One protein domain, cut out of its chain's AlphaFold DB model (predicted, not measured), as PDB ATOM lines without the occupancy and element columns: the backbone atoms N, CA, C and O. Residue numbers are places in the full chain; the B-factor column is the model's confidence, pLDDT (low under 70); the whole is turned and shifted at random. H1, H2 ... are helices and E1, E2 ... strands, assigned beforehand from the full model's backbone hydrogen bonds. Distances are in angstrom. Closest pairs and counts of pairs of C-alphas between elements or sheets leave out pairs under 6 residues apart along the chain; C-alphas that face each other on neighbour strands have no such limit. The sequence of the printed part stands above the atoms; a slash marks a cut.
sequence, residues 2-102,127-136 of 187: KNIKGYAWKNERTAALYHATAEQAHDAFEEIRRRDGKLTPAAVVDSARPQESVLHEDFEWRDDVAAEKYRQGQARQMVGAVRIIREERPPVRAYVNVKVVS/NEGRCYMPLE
ATOM      1  N   LYS A   2      10.781  42.863 -10.653       48.91
ATOM      2  CA  LYS A   2      11.866  43.860 -10.698       48.91
ATOM      3  C   LYS A   2      13.138  43.351 -11.405       48.91
ATOM      4  O   LYS A   2      13.843  42.511 -10.858       48.91
ATOM      5  N   ASN A   3      13.374  43.908 -12.595       58.56
ATOM      6  CA  ASN A   3      14.625  44.168 -13.322       58.56
ATOM      7  C   ASN A   3      15.836  43.285 -12.967       58.56
ATOM      8  O   ASN A   3      16.656  43.638 -12.115       58.56
ATOM      9  N   ILE A   4      15.982  42.169 -13.685       71.44
ATOM     10  CA  ILE A   4      17.287  41.516 -13.837       71.44
ATOM     11  C   ILE A   4      18.178  42.498 -14.602       71.44
ATOM     12  O   ILE A   4      17.818  42.928 -15.696       71.44
ATOM     13  N   LYS A   5      19.305  42.894 -14.003       79.31
ATOM     14  CA  LYS A   5      20.266  43.805 -14.641       79.31
ATOM     15  C   LYS A   5      21.149  43.098 -15.663       79.31
ATOM     16  O   LYS A   5      21.655  43.749 -16.565       79.31
ATOM     17  N   GLY A   6      21.348  41.797 -15.476       85.19
ATOM     18  CA  GLY A   6      22.182  40.955 -16.320       85.19
ATOM     19  C   GLY A   6      22.635  39.701 -15.580       85.19
ATOM     20  O   GLY A   6      22.207  39.427 -14.448       85.19
ATOM     21  N   TYR A   7      23.536  38.968 -16.225       87.31
ATOM     22  CA  TYR A   7      24.108  37.726 -15.719       87.31
ATOM     23  C   TYR A   7      25.608  37.868 -15.501       87.31
ATOM     24  O   TYR A   7      26.303  38.561 -16.240       87.31
ATOM     25  N   ALA A   8      26.122  37.193 -14.480       89.19
ATOM     26  CA  ALA A   8      27.551  37.138 -14.210       89.19
ATOM     27  C   ALA A   8      27.976  35.753 -13.735       89.19
ATOM     28  O   ALA A   8      27.175  34.967 -13.225       89.19
ATOM     29  N   TRP A   9      29.263  35.461 -13.869       89.00
ATOM     30  CA  TRP A   9      29.857  34.265 -13.291       89.00
ATOM     31  C   TRP A   9      30.009  34.401 -11.769       89.00
ATOM     32  O   TRP A   9      30.139  35.499 -11.232       89.00
ATOM     33  N   LYS A  10      30.012  33.267 -11.055       84.75
ATOM     34  CA  LYS A  10      30.135  33.204  -9.584       84.75
ATOM     35  C   LYS A  10      31.351  33.967  -9.039       84.75
ATOM     36  O   LYS A  10      31.275  34.493  -7.933       84.75
ATOM     37  N   ASN A  11      32.471  33.958  -9.759       86.44
ATOM     38  CA  ASN A  11      33.692  34.683  -9.415       86.44
ATOM     39  C   ASN A  11      34.525  34.978 -10.679       86.44
ATOM     40  O   ASN A  11      34.284  34.400 -11.740       86.44
ATOM     41  N   GLU A  12      35.526  35.854 -10.551       80.25
ATOM     42  CA  GLU A  12      36.422  36.254 -11.652       80.25
ATOM     43  C   GLU A  12      37.236  35.079 -12.210       80.25
ATOM     44  O   GLU A  12      37.465  34.991 -13.412       80.25
ATOM     45  N   ARG A  13      37.614  34.121 -11.355       80.94
ATOM     46  CA  ARG A  13      38.324  32.906 -11.780       80.94
ATOM     47  C   ARG A  13      37.485  32.063 -12.740       80.94
ATOM     48  O   ARG A  13      38.026  31.503 -13.681       80.94
ATOM     49  N   THR A  14      36.184  31.952 -12.491       79.94
ATOM     50  CA  THR A  14      35.256  31.248 -13.372       79.94
ATOM     51  C   THR A  14      35.024  32.031 -14.660       79.94
ATOM     52  O   THR A  14      34.937  31.423 -15.716       79.94
ATOM     53  N   ALA A  15      35.009  33.365 -14.597       79.69
ATOM     54  CA  ALA A  15      34.939  34.197 -15.797       79.69
ATOM     55  C   ALA A  15      36.170  34.053 -16.705       79.69
ATOM     56  O   ALA A  15      36.031  34.139 -17.913       79.69
ATOM     57  N   ALA A  16      37.352  33.807 -16.135       79.31
ATOM     58  CA  ALA A  16      38.573  33.545 -16.899       79.31
ATOM     59  C   ALA A  16      38.700  32.091 -17.393       79.31
ATOM     60  O   ALA A  16      39.590  31.798 -18.185       79.31
ATOM     61  N   LEU A  17      37.867  31.177 -16.881       82.75
ATOM     62  CA  LEU A  17      37.888  29.760 -17.254       82.75
ATOM     63  C   LEU A  17      37.054  29.481 -18.509       82.75
ATOM     64  O   LEU A  17      37.382  28.557 -19.242       82.75
ATOM     65  N   TYR A  18      35.984  30.250 -18.712       86.25
ATOM     66  CA  TYR A  18      35.059  30.075 -19.824       86.25
ATOM     67  C   TYR A  18      35.298  31.128 -20.908       86.25
ATOM     68  O   TYR A  18      35.491  32.307 -20.614       86.25
ATOM     69  N   HIS A  19      35.259  30.686 -22.159       86.31
ATOM     70  CA  HIS A  19      35.273  31.508 -23.358       86.31
ATOM     71  C   HIS A  19      33.941  32.246 -23.543       86.31
ATOM     72  O   HIS A  19      33.939  33.422 -23.913       86.31
ATOM     73  N   ALA A  20      32.812  31.596 -23.239       86.62
ATOM     74  CA  ALA A  20      31.502  32.232 -23.302       86.62
ATOM     75  C   ALA A  20      31.291  33.251 -22.167       86.62
ATOM     76  O   ALA A  20      31.626  33.024 -20.996       86.62
ATOM     77  N   THR A  21      30.639  34.374 -22.480       89.50
ATOM     78  CA  THR A  21      30.157  35.287 -21.437       89.50
ATOM     79  C   THR A  21      28.988  34.660 -20.670       89.50
ATOM     80  O   THR A  21      28.276  33.790 -21.173       89.50
ATOM     81  N   ALA A  22      28.748  35.117 -19.437       88.88
ATOM     82  CA  ALA A  22      27.633  34.614 -18.629       88.88
ATOM     83  C   ALA A  22      26.263  34.847 -19.294       88.88
ATOM     84  O   ALA A  22      25.340  34.064 -19.078       88.88
ATOM     85  N   GLU A  23      26.140  35.903 -20.103       88.38
ATOM     86  CA  GLU A  23      24.936  36.204 -20.882       88.38
ATOM     87  C   GLU A  23      24.772  35.230 -22.049       88.38
ATOM     88  O   GLU A  23      23.721  34.614 -22.173       88.38
ATOM     89  N   GLN A  24      25.831  34.988 -22.826       88.75
ATOM     90  CA  GLN A  24      25.799  34.005 -23.914       88.75
ATOM     91  C   GLN A  24      25.484  32.595 -23.407       88.75
ATOM     92  O   GLN A  24      24.689  31.871 -24.006       88.75
ATOM     93  N   ALA A  25      26.075  32.212 -22.272       88.69
ATOM     94  CA  ALA A  25      25.771  30.944 -21.629       88.69
ATOM     95  C   ALA A  25      24.311  30.884 -21.162       88.69
ATOM     96  O   ALA A  25      23.645  29.868 -21.355       88.69
ATOM     97  N   HIS A  26      23.792  31.968 -20.575       88.56
ATOM     98  CA  HIS A  26      22.385  32.052 -20.197       88.56
ATOM     99  C   HIS A  26      21.456  31.893 -21.407       88.56
ATOM    100  O   HIS A  26      20.532  31.085 -21.337       88.56
ATOM    101  N   ASP A  27      21.726  32.595 -22.506       88.62
ATOM    102  CA  ASP A  27      20.913  32.538 -23.721       88.62
ATOM    103  C   ASP A  27      20.877  31.124 -24.313       88.62
ATOM    104  O   ASP A  27      19.796  30.611 -24.612       88.62
ATOM    105  N   ALA A  28      22.032  30.451 -24.384       88.81
ATOM    106  CA  ALA A  28      22.124  29.061 -24.832       88.81
ATOM    107  C   ALA A  28      21.331  28.106 -23.920       88.81
ATOM    108  O   ALA A  28      20.607  27.228 -24.392       88.81
ATOM    109  N   PHE A  29      21.409  28.288 -22.599       89.44
ATOM    110  CA  PHE A  29      20.636  27.488 -21.648       89.44
ATOM    111  C   PHE A  29      19.126  27.723 -21.776       89.44
ATOM    112  O   PHE A  29      18.353  26.765 -21.711       89.44
ATOM    113  N   GLU A  30      18.688  28.963 -21.999       86.69
ATOM    114  CA  GLU A  30      17.277  29.272 -22.236       86.69
ATOM    115  C   GLU A  30      16.776  28.749 -23.584       86.69
ATOM    116  O   GLU A  30      15.599  28.407 -23.701       86.69
ATOM    117  N   GLU A  31      17.625  28.667 -24.607       87.56
ATOM    118  CA  GLU A  31      17.281  28.025 -25.878       87.56
ATOM    119  C   GLU A  31      17.046  26.521 -25.694       87.56
ATOM    120  O   GLU A  31      15.983  26.014 -26.060       87.56
ATOM    121  N   ILE A  32      17.977  25.824 -25.030       87.50
ATOM    122  CA  ILE A  32      17.842  24.395 -24.706       87.50
ATOM    123  C   ILE A  32      16.576  24.154 -23.883       87.50
ATOM    124  O   ILE A  32      15.781  23.265 -24.188       87.50
ATOM    125  N   ARG A  33      16.340  24.982 -22.861       83.12
ATOM    126  CA  ARG A  33      15.149  24.877 -22.017       83.12
ATOM    127  C   ARG A  33      13.864  25.121 -22.806       83.12
ATOM    128  O   ARG A  33      12.887  24.417 -22.573       83.12
ATOM    129  N   ARG A  34      13.836  26.090 -23.727       84.12
ATOM    130  CA  ARG A  34      12.666  26.349 -24.586       84.12
ATOM    131  C   ARG A  34      12.384  25.193 -25.540       84.12
ATOM    132  O   ARG A  34      11.217  24.903 -25.787       84.12
ATOM    133  N   ARG A  35      13.431  24.537 -26.044       82.56
ATOM    134  CA  ARG A  35      13.320  23.366 -26.921       82.56
ATOM    135  C   ARG A  35      12.822  22.129 -26.171       82.56
ATOM    136  O   ARG A  35      11.885  21.482 -26.625       82.56
ATOM    137  N   ASP A  36      13.420  21.829 -25.018       77.81
ATOM    138  CA  ASP A  36      13.243  20.542 -24.329       77.81
ATOM    139  C   ASP A  36      12.291  20.619 -23.120       77.81
ATOM    140  O   ASP A  36      11.974  19.607 -22.494       77.81
ATOM    141  N   GLY A  37      11.862  21.825 -22.739       77.56
ATOM    142  CA  GLY A  37      11.059  22.105 -21.542       77.56
ATOM    143  C   GLY A  37      11.826  21.987 -20.218       77.56
ATOM    144  O   GLY A  37      11.294  22.342 -19.167       77.56
ATOM    145  N   LYS A  38      13.071  21.499 -20.247       80.69
ATOM    146  CA  LYS A  38      13.938  21.283 -19.082       80.69
ATOM    147  C   LYS A  38      15.402  21.468 -19.464       80.69
ATOM    148  O   LYS A  38      15.804  21.095 -20.559       80.69
ATOM    149  N   LEU A  39      16.214  21.981 -18.541       86.50
ATOM    150  CA  LEU A  39      17.659  22.072 -18.737       86.50
ATOM    151  C   LEU A  39      18.343  20.887 -18.050       86.50
ATOM    152  O   LEU A  39      18.359  20.794 -16.822       86.50
ATOM    153  N   THR A  40      18.912  19.968 -18.825       87.06
ATOM    154  CA  THR A  40      19.694  18.842 -18.294       87.06
ATOM    155  C   THR A  40      21.165  18.975 -18.692       87.06
ATOM    156  O   THR A  40      21.461  19.517 -19.757       87.06
ATOM    157  N   PRO A  41      22.114  18.475 -17.876       86.38
ATOM    158  CA  PRO A  41      23.533  18.506 -18.233       86.38
ATOM    159  C   PRO A  41      23.838  17.815 -19.565       86.38
ATOM    160  O   PRO A  41      24.672  18.302 -20.314       86.38
ATOM    161  N   ALA A  42      23.139  16.717 -19.876       86.81
ATOM    162  CA  ALA A  42      23.279  16.020 -21.153       86.81
ATOM    163  C   ALA A  42      22.852  16.906 -22.336       86.81
ATOM    164  O   ALA A  42      23.617  17.067 -23.278       86.81
ATOM    165  N   ALA A  43      21.699  17.581 -22.237       85.44
ATOM    166  CA  ALA A  43      21.227  18.478 -23.292       85.44
ATOM    167  C   ALA A  43      22.176  19.669 -23.529       85.44
ATOM    168  O   ALA A  43      22.337  20.113 -24.664       85.44
ATOM    169  N   VAL A  44      22.842  20.157 -22.474       88.19
ATOM    170  CA  VAL A  44      23.886  21.190 -22.587       88.19
ATOM    171  C   VAL A  44      25.090  20.682 -23.374       88.19
ATOM    172  O   VAL A  44      25.533  21.365 -24.291       88.19
ATOM    173  N   VAL A  45      25.595  19.486 -23.056       89.00
ATOM    174  CA  VAL A  45      26.729  18.889 -23.782       89.00
ATOM    175  C   VAL A  45      26.369  18.654 -25.249       89.00
ATOM    176  O   VAL A  45      27.148  19.005 -26.134       89.00
ATOM    177  N   ASP A  46      25.173  18.139 -25.532       88.31
ATOM    178  CA  ASP A  46      24.718  17.908 -26.905       88.31
ATOM    179  C   ASP A  46      24.607  19.209 -27.709       88.31
ATOM    180  O   ASP A  46      25.018  19.258 -28.868       88.31
ATOM    181  N   SER A  47      24.120  20.284 -27.085       87.06
ATOM    182  CA  SER A  47      24.050  21.612 -27.706       87.06
ATOM    183  C   SER A  47      25.416  22.295 -27.856       87.06
ATOM    184  O   SER A  47      25.562  23.188 -28.692       87.06
ATOM    185  N   ALA A  48      26.415  21.909 -27.058       89.75
ATOM    186  CA  ALA A  48      27.789  22.414 -27.140       89.75
ATOM    187  C   ALA A  48      28.652  21.642 -28.159       89.75
ATOM    188  O   ALA A  48      29.732  22.094 -28.529       89.75
ATOM    189  N   ARG A  49      28.189  20.478 -28.632       88.44
ATOM    190  CA  ARG A  49      28.929  19.607 -29.559       88.44
ATOM    191  C   ARG A  49      29.248  20.236 -30.923       88.44
ATOM    192  O   ARG A  49      30.349  19.984 -31.417       88.44
ATOM    193  N   PRO A  50      28.360  21.021 -31.562       90.50
ATOM    194  CA  PRO A  50      28.692  21.704 -32.811       90.50
ATOM    195  C   PRO A  50      29.817  22.725 -32.607       90.50
ATOM    196  O   PRO A  50      29.759  23.501 -31.661       90.50
ATOM    197  N   GLN A  51      30.790  22.781 -33.523       87.06
ATOM    198  CA  GLN A  51      31.903  23.747 -33.459       87.06
ATOM    199  C   GLN A  51      31.446  25.211 -33.543       87.06
ATOM    200  O   GLN A  51      32.143  26.105 -33.084       87.06
ATOM    201  N   GLU A  52      30.270  25.454 -34.121       85.50
ATOM    202  CA  GLU A  52      29.653  26.783 -34.209       85.50
ATOM    203  C   GLU A  52      28.975  27.213 -32.898       85.50
ATOM    204  O   GLU A  52      28.558  28.363 -32.760       85.50
ATOM    205  N   SER A  53      28.831  26.297 -31.935       86.25
ATOM    206  CA  SER A  53      28.211  26.600 -30.651       86.25
ATOM    207  C   SER A  53      29.123  27.496 -29.824       86.25
ATOM    208  O   SER A  53      30.310  27.219 -29.668       86.25
ATOM    209  N   VAL A  54      28.551  28.533 -29.213       88.38
ATOM    210  CA  VAL A  54      29.288  29.450 -28.326       88.38
ATOM    211  C   VAL A  54      29.907  28.709 -27.137       88.38
ATOM    212  O   VAL A  54      30.940  29.115 -26.623       88.38
ATOM    213  N   LEU A  55      29.292  27.597 -26.734       88.44
ATOM    214  CA  LEU A  55      29.760  26.765 -25.633       88.44
ATOM    215  C   LEU A  55      30.829  25.752 -26.060       88.44
ATOM    216  O   LEU A  55      31.361  25.062 -25.204       88.44
ATOM    217  N   HIS A  56      31.141  25.604 -27.352       87.19
ATOM    218  CA  HIS A  56      32.001  24.515 -27.823       87.19
ATOM    219  C   HIS A  56      33.397  24.542 -27.191       87.19
ATOM    220  O   HIS A  56      33.887  23.506 -26.740       87.19
ATOM    221  N   GLU A  57      34.011  25.723 -27.116       87.00
ATOM    222  CA  GLU A  57      35.361  25.920 -26.568       87.00
ATOM    223  C   GLU A  57      35.426  25.754 -25.038       87.00
ATOM    224  O   GLU A  57      36.509  25.593 -24.482       87.00
ATOM    225  N   ASP A  58      34.277  25.735 -24.354       85.81
ATOM    226  CA  ASP A  58      34.190  25.570 -22.897       85.81
ATOM    227  C   ASP A  58      34.253  24.102 -22.440       85.81
ATOM    228  O   ASP A  58      34.344  23.826 -21.238       85.81
ATOM    229  N   PHE A  59      34.195  23.149 -23.378       86.06
ATOM    230  CA  PHE A  59      34.165  21.712 -23.096       86.06
ATOM    231  C   PHE A  59      35.400  20.983 -23.617       86.06
ATOM    232  O   PHE A  59      35.989  21.328 -24.641       86.06
ATOM    233  N   GLU A  60      35.766  19.903 -22.921       84.38
ATOM    234  CA  GLU A  60      36.836  19.023 -23.381       84.38
ATOM    235  C   GLU A  60      36.289  17.921 -24.307       84.38
ATOM    236  O   GLU A  60      35.524  17.038 -23.902       84.38
ATOM    237  N   TRP A  61      36.716  17.962 -25.574       86.06
ATOM    238  CA  TRP A  61      36.258  17.053 -26.635       86.06
ATOM    239  C   TRP A  61      37.213  15.898 -26.943       86.06
ATOM    240  O   TRP A  61      36.992  15.165 -27.903       86.06
ATOM    241  N   ARG A  62      38.273  15.701 -26.153       78.44
ATOM    242  CA  ARG A  62      39.157  14.544 -26.338       78.44
ATOM    243  C   ARG A  62      38.398  13.253 -26.019       78.44
ATOM    244  O   ARG A  62      37.680  13.179 -25.024       78.44
ATOM    245  N   ASP A  63      38.545  12.255 -26.886       67.69
ATOM    246  CA  ASP A  63      37.810  10.995 -26.794       67.69
ATOM    247  C   ASP A  63      38.554   9.961 -25.945       67.69
ATOM    248  O   ASP A  63      39.523   9.339 -26.384       67.69
ATOM    249  N   ASP A  64      38.033   9.730 -24.744       58.88
ATOM    250  CA  ASP A  64      38.064   8.431 -24.086       58.88
ATOM    251  C   ASP A  64      36.677   8.122 -23.493       58.88
ATOM    252  O   ASP A  64      35.830   8.995 -23.309       58.88
ATOM    253  N   VAL A  65      36.387   6.843 -23.254       54.31
ATOM    254  CA  VAL A  65      35.052   6.330 -22.877       54.31
ATOM    255  C   VAL A  65      34.570   6.866 -21.502       54.31
ATOM    256  O   VAL A  65      33.415   6.673 -21.130       54.31
ATOM    257  N   ALA A  66      35.409   7.622 -20.777       53.84
ATOM    258  CA  ALA A  66      35.068   8.354 -19.552       53.84
ATOM    259  C   ALA A  66      34.692   9.840 -19.782       53.84
ATOM    260  O   ALA A  66      34.247  10.516 -18.848       53.84
ATOM    261  N   ALA A  67      34.804  10.350 -21.012       69.50
ATOM    262  CA  ALA A  67      34.633  11.765 -21.326       69.50
ATOM    263  C   ALA A  67      33.188  12.274 -21.178       69.50
ATOM    264  O   ALA A  67      32.980  13.427 -20.816       69.50
ATOM    265  N   GLU A  68      32.161  11.447 -21.393       79.62
ATOM    266  CA  GLU A  68      30.776  11.945 -21.409       79.62
ATOM    267  C   GLU A  68      30.266  12.329 -20.008       79.62
ATOM    268  O   GLU A  68      29.760  13.433 -19.802       79.62
ATOM    269  N   LYS A  69      30.475  11.469 -18.997       79.94
ATOM    270  CA  LYS A  69      30.141  11.798 -17.596       79.94
ATOM    271  C   LYS A  69      30.974  12.989 -17.098       79.94
ATOM    272  O   LYS A  69      30.465  13.806 -16.327       79.94
ATOM    273  N   TYR A  70      32.216  13.120 -17.568       85.19
ATOM    274  CA  TYR A  70      33.075  14.267 -17.276       85.19
ATOM    275  C   TYR A  70      32.525  15.571 -17.874       85.19
ATOM    276  O   TYR A  70      32.334  16.535 -17.132       85.19
ATOM    277  N   ARG A  71      32.160  15.588 -19.164       87.94
ATOM    278  CA  ARG A  71      31.526  16.736 -19.839       87.94
ATOM    279  C   ARG A  71      30.211  17.121 -19.173       87.94
ATOM    280  O   ARG A  71      29.977  18.291 -18.892       87.94
ATOM    281  N   GLN A  72      29.373  16.150 -18.808       87.81
ATOM    282  CA  GLN A  72      28.165  16.431 -18.025       87.81
ATOM    283  C   GLN A  72      28.501  17.056 -16.661       87.81
ATOM    284  O   GLN A  72      27.776  17.926 -16.178       87.81
ATOM    285  N   GLY A  73      29.609  16.647 -16.039       85.25
ATOM    286  CA  GLY A  73      30.174  17.305 -14.863       85.25
ATOM    287  C   GLY A  73      30.571  18.761 -15.129       85.25
ATOM    288  O   GLY A  73      30.189  19.634 -14.347       85.25
ATOM    289  N   GLN A  74      31.263  19.041 -16.240       86.75
ATOM    290  CA  GLN A  74      31.604  20.404 -16.681       86.75
ATOM    291  C   GLN A  74      30.337  21.250 -16.888       86.75
ATOM    292  O   GLN A  74      30.238  22.350 -16.341       86.75
ATOM    293  N   ALA A  75      29.312  20.696 -17.544       87.81
ATOM    294  CA  ALA A  75      28.019  21.353 -17.733       87.81
ATOM    295  C   ALA A  75      27.337  21.681 -16.394       87.81
ATOM    296  O   ALA A  75      26.873  22.803 -16.193       87.81
ATOM    297  N   ARG A  76      27.315  20.745 -15.430       87.69
ATOM    298  CA  ARG A  76      26.760  21.006 -14.083       87.69
ATOM    299  C   ARG A  76      27.481  22.152 -13.380       87.69
ATOM    300  O   ARG A  76      26.827  22.977 -12.735       87.69
ATOM    301  N   GLN A  77      28.809  22.201 -13.481       87.62
ATOM    302  CA  GLN A  77      29.602  23.279 -12.892       87.62
ATOM    303  C   GLN A  77      29.282  24.622 -13.553       87.62
ATOM    304  O   GLN A  77      29.026  25.592 -12.838       87.62
ATOM    305  N   MET A  78      29.203  24.655 -14.885       87.62
ATOM    306  CA  MET A  78      28.904  25.859 -15.657       87.62
ATOM    307  C   MET A  78      27.508  26.409 -15.338       87.62
ATOM    308  O   MET A  78      27.375  27.556 -14.909       87.62
ATOM    309  N   VAL A  79      26.467  25.568 -15.402       87.88
ATOM    310  CA  VAL A  79      25.089  25.943 -15.022       87.88
ATOM    311  C   VAL A  79      25.032  26.404 -13.560       87.88
ATOM    312  O   VAL A  79      24.308  27.335 -13.200       87.88
ATOM    313  N   GLY A  80      25.827  25.782 -12.683       84.44
ATOM    314  CA  GLY A  80      25.939  26.165 -11.280       84.44
ATOM    315  C   GLY A  80      26.709  27.447 -10.999       84.44
ATOM    316  O   GLY A  80      26.563  28.010  -9.905       84.44
ATOM    317  N   ALA A  81      27.484  27.936 -11.960       87.69
ATOM    318  CA  ALA A  81      28.270  29.151 -11.843       87.69
ATOM    319  C   ALA A  81      27.513  30.411 -12.276       87.69
ATOM    320  O   ALA A  81      27.862  31.487 -11.795       87.69
ATOM    321  N   VAL A  82      26.466  30.298 -13.100       87.50
ATOM    322  CA  VAL A  82      25.682  31.459 -13.552       87.50
ATOM    323  C   VAL A  82      24.957  32.118 -12.373       87.50
ATOM    324  O   VAL A  82      24.301  31.455 -11.556       87.50
ATOM    325  N   ARG A  83      25.095  33.437 -12.251       87.25
ATOM    326  CA  ARG A  83      24.461  34.280 -11.234       87.25
ATOM    327  C   ARG A  83      23.604  35.363 -11.881       87.25
ATOM    328  O   ARG A  83      23.982  35.923 -12.902       87.25
ATOM    329  N   ILE A  84      22.483  35.676 -11.240       84.62
ATOM    330  CA  ILE A  84      21.589  36.783 -11.593       84.62
ATOM    331  C   ILE A  84      21.999  38.002 -10.776       84.62
ATOM    332  O   ILE A  84      22.042  37.932  -9.543       84.62
ATOM    333  N   ILE A  85      22.257  39.123 -11.449       83.75
ATOM    334  CA  ILE A  85      22.492  40.414 -10.797       83.75
ATOM    335  C   ILE A  85      21.169  41.183 -10.722       83.75
ATOM    336  O   ILE A  85      20.485  41.389 -11.729       83.75
ATOM    337  N   ARG A  86      20.814  41.639  -9.517       81.50
ATOM    338  CA  ARG A  86      19.650  42.497  -9.250       81.50
ATOM    339  C   ARG A  86      20.108  43.753  -8.511       81.50
ATOM    340  O   ARG A  86      21.059  43.690  -7.742       81.50
ATOM    341  N   GLU A  87      19.437  44.882  -8.736       69.50
ATOM    342  CA  GLU A  87      19.901  46.202  -8.261       69.50
ATOM    343  C   GLU A  87      20.071  46.316  -6.740       69.50
ATOM    344  O   GLU A  87      20.935  47.053  -6.282       69.50
ATOM    345  N   GLU A  88      19.281  45.575  -5.961       69.94
ATOM    346  CA  GLU A  88      19.201  45.731  -4.500       69.94
ATOM    347  C   GLU A  88      19.500  44.433  -3.732       69.94
ATOM    348  O   GLU A  88      19.157  44.315  -2.556       69.94
ATOM    349  N   ARG A  89      20.086  43.411  -4.376       74.81
ATOM    350  CA  ARG A  89      20.374  42.124  -3.721       74.81
ATOM    351  C   ARG A  89      21.711  41.527  -4.157       74.81
ATOM    352  O   ARG A  89      22.108  41.721  -5.305       74.81
ATOM    353  N   PRO A  90      22.387  40.766  -3.270       77.81
ATOM    354  CA  PRO A  90      23.586  40.032  -3.652       77.81
ATOM    355  C   PRO A  90      23.275  39.045  -4.791       77.81
ATOM    356  O   PRO A  90      22.151  38.535  -4.867       77.81
ATOM    357  N   PRO A  91      24.249  38.763  -5.673       81.31
ATOM    358  CA  PRO A  91      24.042  37.894  -6.822       81.31
ATOM    359  C   PRO A  91      23.692  36.468  -6.381       81.31
ATOM    360  O   PRO A  91      24.436  35.826  -5.636       81.31
ATOM    361  N   VAL A  92      22.563  35.955  -6.868       84.38
ATOM    362  CA  VAL A  92      22.054  34.608  -6.554       84.38
ATOM    363  C   VAL A  92      22.185  33.685  -7.757       84.38
ATOM    364  O   VAL A  92      22.318  34.146  -8.887       84.38
ATOM    365  N   ARG A  93      22.192  32.369  -7.535       83.81
ATOM    366  CA  ARG A  93      22.273  31.378  -8.619       83.81
ATOM    367  C   ARG A  93      21.073  31.515  -9.563       83.81
ATOM    368  O   ARG A  93      19.950  31.627  -9.089       83.81
ATOM    369  N   ALA A  94      21.331  31.489 -10.872       81.69
ATOM    370  CA  ALA A  94      20.281  31.628 -11.883       81.69
ATOM    371  C   ALA A  94      19.396  30.385 -12.007       81.69
ATOM    372  O   ALA A  94      18.179  30.489 -12.122       81.69
ATOM    373  N   TYR A  95      20.019  29.211 -11.922       83.81
ATOM    374  CA  TYR A  95      19.354  27.930 -12.102       83.81
ATOM    375  C   TYR A  95      19.369  27.111 -10.818       83.81
ATOM    376  O   TYR A  95      20.425  26.929 -10.212       83.81
ATOM    377  N   VAL A  96      18.222  26.562 -10.433       80.56
ATOM    378  CA  VAL A  96      18.074  25.680  -9.268       80.56
ATOM    379  C   VAL A  96      17.868  24.251  -9.751       80.56
ATOM    380  O   VAL A  96      17.221  24.030 -10.771       80.56
ATOM    381  N   ASN A  97      18.470  23.281  -9.060       81.06
ATOM    382  CA  ASN A  97      18.206  21.875  -9.340       81.06
ATOM    383  C   ASN A  97      16.871  21.501  -8.698       81.06
ATOM    384  O   ASN A  97      16.715  21.684  -7.497       81.06
ATOM    385  N   VAL A  98      15.931  21.009  -9.493       80.00
ATOM    386  CA  VAL A  98      14.617  20.554  -9.033       80.00
ATOM    387  C   VAL A  98      14.320  19.184  -9.627       80.00
ATOM    388  O   VAL A  98      14.910  18.797 -10.640       80.00
ATOM    389  N   LYS A  99      13.407  18.436  -9.005       76.94
ATOM    390  CA  LYS A  99      12.939  17.148  -9.525       76.94
ATOM    391  C   LYS A  99      11.569  17.379 -10.146       76.94
ATOM    392  O   LYS A  99      10.578  17.519  -9.441       76.94
ATOM    393  N   VAL A 100      11.514  17.420 -11.472       67.88
ATOM    394  CA  VAL A 100      10.236  17.496 -12.179       67.88
ATOM    395  C   VAL A 100       9.679  16.085 -12.241       67.88
ATOM    396  O   VAL A 100      10.121  15.263 -13.045       67.88
ATOM    397  N   VAL A 101       8.720  15.793 -11.366       58.94
ATOM    398  CA  VAL A 101       7.946  14.556 -11.440       58.94
ATOM    399  C   VAL A 101       7.028  14.683 -12.654       58.94
ATOM    400  O   VAL A 101       5.989  15.337 -12.597       58.94
ATOM    401  N   SER A 102       7.424  14.119 -13.799       48.06
ATOM    402  CA  SER A 102       6.471  13.913 -14.888       48.06
ATOM    403  C   SER A 102       5.420  12.936 -14.380       48.06
ATOM    404  O   SER A 102       5.782  11.847 -13.941       48.06
ATOM    405  N   ASN A 127      18.409   9.930 -10.349       49.41
ATOM    406  CA  ASN A 127      18.651  11.110 -11.176       49.41
ATOM    407  C   ASN A 127      17.595  11.292 -12.275       49.41
ATOM    408  O   ASN A 127      17.529  12.379 -12.864       49.41
ATOM    409  N   GLU A 128      16.746  10.292 -12.533       54.09
ATOM    410  CA  GLU A 128      15.640  10.429 -13.472       54.09
ATOM    411  C   GLU A 128      14.653  11.495 -12.965       54.09
ATOM    412  O   GLU A 128      14.076  11.429 -11.878       54.09
ATOM    413  N   GLY A 129      14.521  12.567 -13.751       61.94
ATOM    414  CA  GLY A 129      13.645  13.704 -13.452       61.94
ATOM    415  C   GLY A 129      14.323  14.913 -12.804       61.94
ATOM    416  O   GLY A 129      13.678  15.956 -12.684       61.94
ATOM    417  N   ARG A 130      15.613  14.852 -12.437       73.25
ATOM    418  CA  ARG A 130      16.340  16.052 -11.978       73.25
ATOM    419  C   ARG A 130      16.716  16.944 -13.160       73.25
ATOM    420  O   ARG A 130      17.401  16.516 -14.088       73.25
ATOM    421  N   CYS A 131      16.322  18.210 -13.112       79.69
ATOM    422  CA  CYS A 131      16.712  19.214 -14.096       79.69
ATOM    423  C   CYS A 131      17.019  20.555 -13.431       79.69
ATOM    424  O   CYS A 131      16.754  20.783 -12.252       79.69
ATOM    425  N   TYR A 132      17.640  21.442 -14.194       83.94
ATOM    426  CA  TYR A 132      17.836  22.824 -13.810       83.94
ATOM    427  C   TYR A 132      16.662  23.667 -14.311       83.94
ATOM    428  O   TYR A 132      16.276  23.575 -15.474       83.94
ATOM    429  N   MET A 133      16.106  24.490 -13.426       84.69
ATOM    430  CA  MET A 133      15.022  25.421 -13.742       84.69
ATOM    431  C   MET A 133      15.408  26.847 -13.333       84.69
ATOM    432  O   MET A 133      16.106  27.011 -12.323       84.69
ATOM    433  N   PRO A 134      14.985  27.881 -14.085       84.12
ATOM    434  CA  PRO A 134      15.203  29.272 -13.702       84.12
ATOM    435  C   PRO A 134      14.590  29.564 -12.334       84.12
ATOM    436  O   PRO A 134      13.458  29.157 -12.055       84.12
ATOM    437  N   LEU A 135      15.322  30.290 -11.487       84.38
ATOM    438  CA  LEU A 135      14.882  30.616 -10.131       84.38
ATOM    439  C   LEU A 135      13.509  31.305 -10.125       84.38
ATOM    440  O   LEU A 135      12.666  31.004  -9.287       84.38
ATOM    441  N   GLU A 136      13.259  32.213 -11.067       83.69
ATOM    442  CA  GLU A 136      11.985  32.920 -11.189       83.69
ATOM    443  C   GLU A 136      10.803  31.977 -11.426       83.69
ATOM    444  O   GLU A 136       9.718  32.234 -10.911       83.69
TER     445      GLU A 136
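AT A GLANCE: This is residues 2 to 102 and 127 to 136 of the 187 residues of an uncharacterized protein of Faecalibacterium sp. BIOML-A1 (UniProt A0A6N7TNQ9). A small three-stranded sheet, E1 E2 E3, stands at one end, and from it the two long helices H2 and H4 spread as a V with H3 between its arms. H4 leads into the inner strand E2, and together they run along the longest axis; the edge strand E3 runs on into E4, which pairs with E5 as a separate two-stranded ribbon beside H2 and H4. The printed part has 111 residues with four named helices and five named strands, in the order E1 H1 H2 H3 H4 E2 E3 E4 E5; the class is mixed, helices and strands. Both sheets, of order E1 - E2 - E3 and E4 - E5, are antiparallel. The whole is compact, with a radius of gyration of the C-alphas of 14.0 A and spans of 46 by 37 by 21 A.

IN THESE COORDINATES: Find C-alpha 4 at (17.287, 41.516, -13.837); from there E1 runs 14.5 A to residue 9. Its sheet is completed by E2, residues 82 to 86, 13.3 A, and E3, residues 89 to 93, 12.0 A. H4, residues 67 to 81, is 20.8 A long and ends at C-alpha 81, (28.270, 29.151, -11.843). H2, residues 22 to 36, is 20.9 A long; H1 is residues 12 to 15 and H3 residues 41 to 48. E4, residues 95 to 99, is 12.8 A long, and E5, residues 130 to 134, runs 13.4 A to C-alpha 134 at (15.203, 29.272, -13.702).

HOW THE PARTS SIT: Start at inner strand E2: N 83 and O 8 of E1 are 2.8 A apart, within hydrogen-bond range. On its other side, E2 and E3 form a hairpin, with N 84 and O 92 at 2.8 A. H2 only grazes this sheet with residues 22 to 26, the closest C-alphas to E1 being Ala 8 and Ala 22, 5.1 A; H4 only grazes it with residues 78 to 81, and H1 with 14 to 15. H3 touches H4 about perpendicular at 85 degrees, closest at the C-alphas of Pro 41 and Gln 72, 5.1 A. H3 also touches H2, at 71 degrees, only just about perpendicular, with Ile 32 and Ala 43 the closest C-alphas, 7.0 A. H2 and H4 are near each other, as are H2 and E5. E3 runs on into E4 at 49 degrees, and across E4 and E5 N 96 and O 133 are 2.9 A apart. In H2, H3 and H4 every O i to N i+4 pair is within hydrogen-bond range; H1 is too short for one.

THE WHOLE: Look at Val 65 and Glu 88 for the two C-alphas farthest apart, 46.3 A. The long link, from H3 to H4, holds residues 49 to 66; residues 62 to 67 stand free. Residues 103 to 126 are not printed, and C-alphas 102 and 127 are 13.0 A apart across the cut. Confidence is under 70 at residues 2 to 3, 63 to 67, 87 to 88, 100 to 102 and 127 to 129.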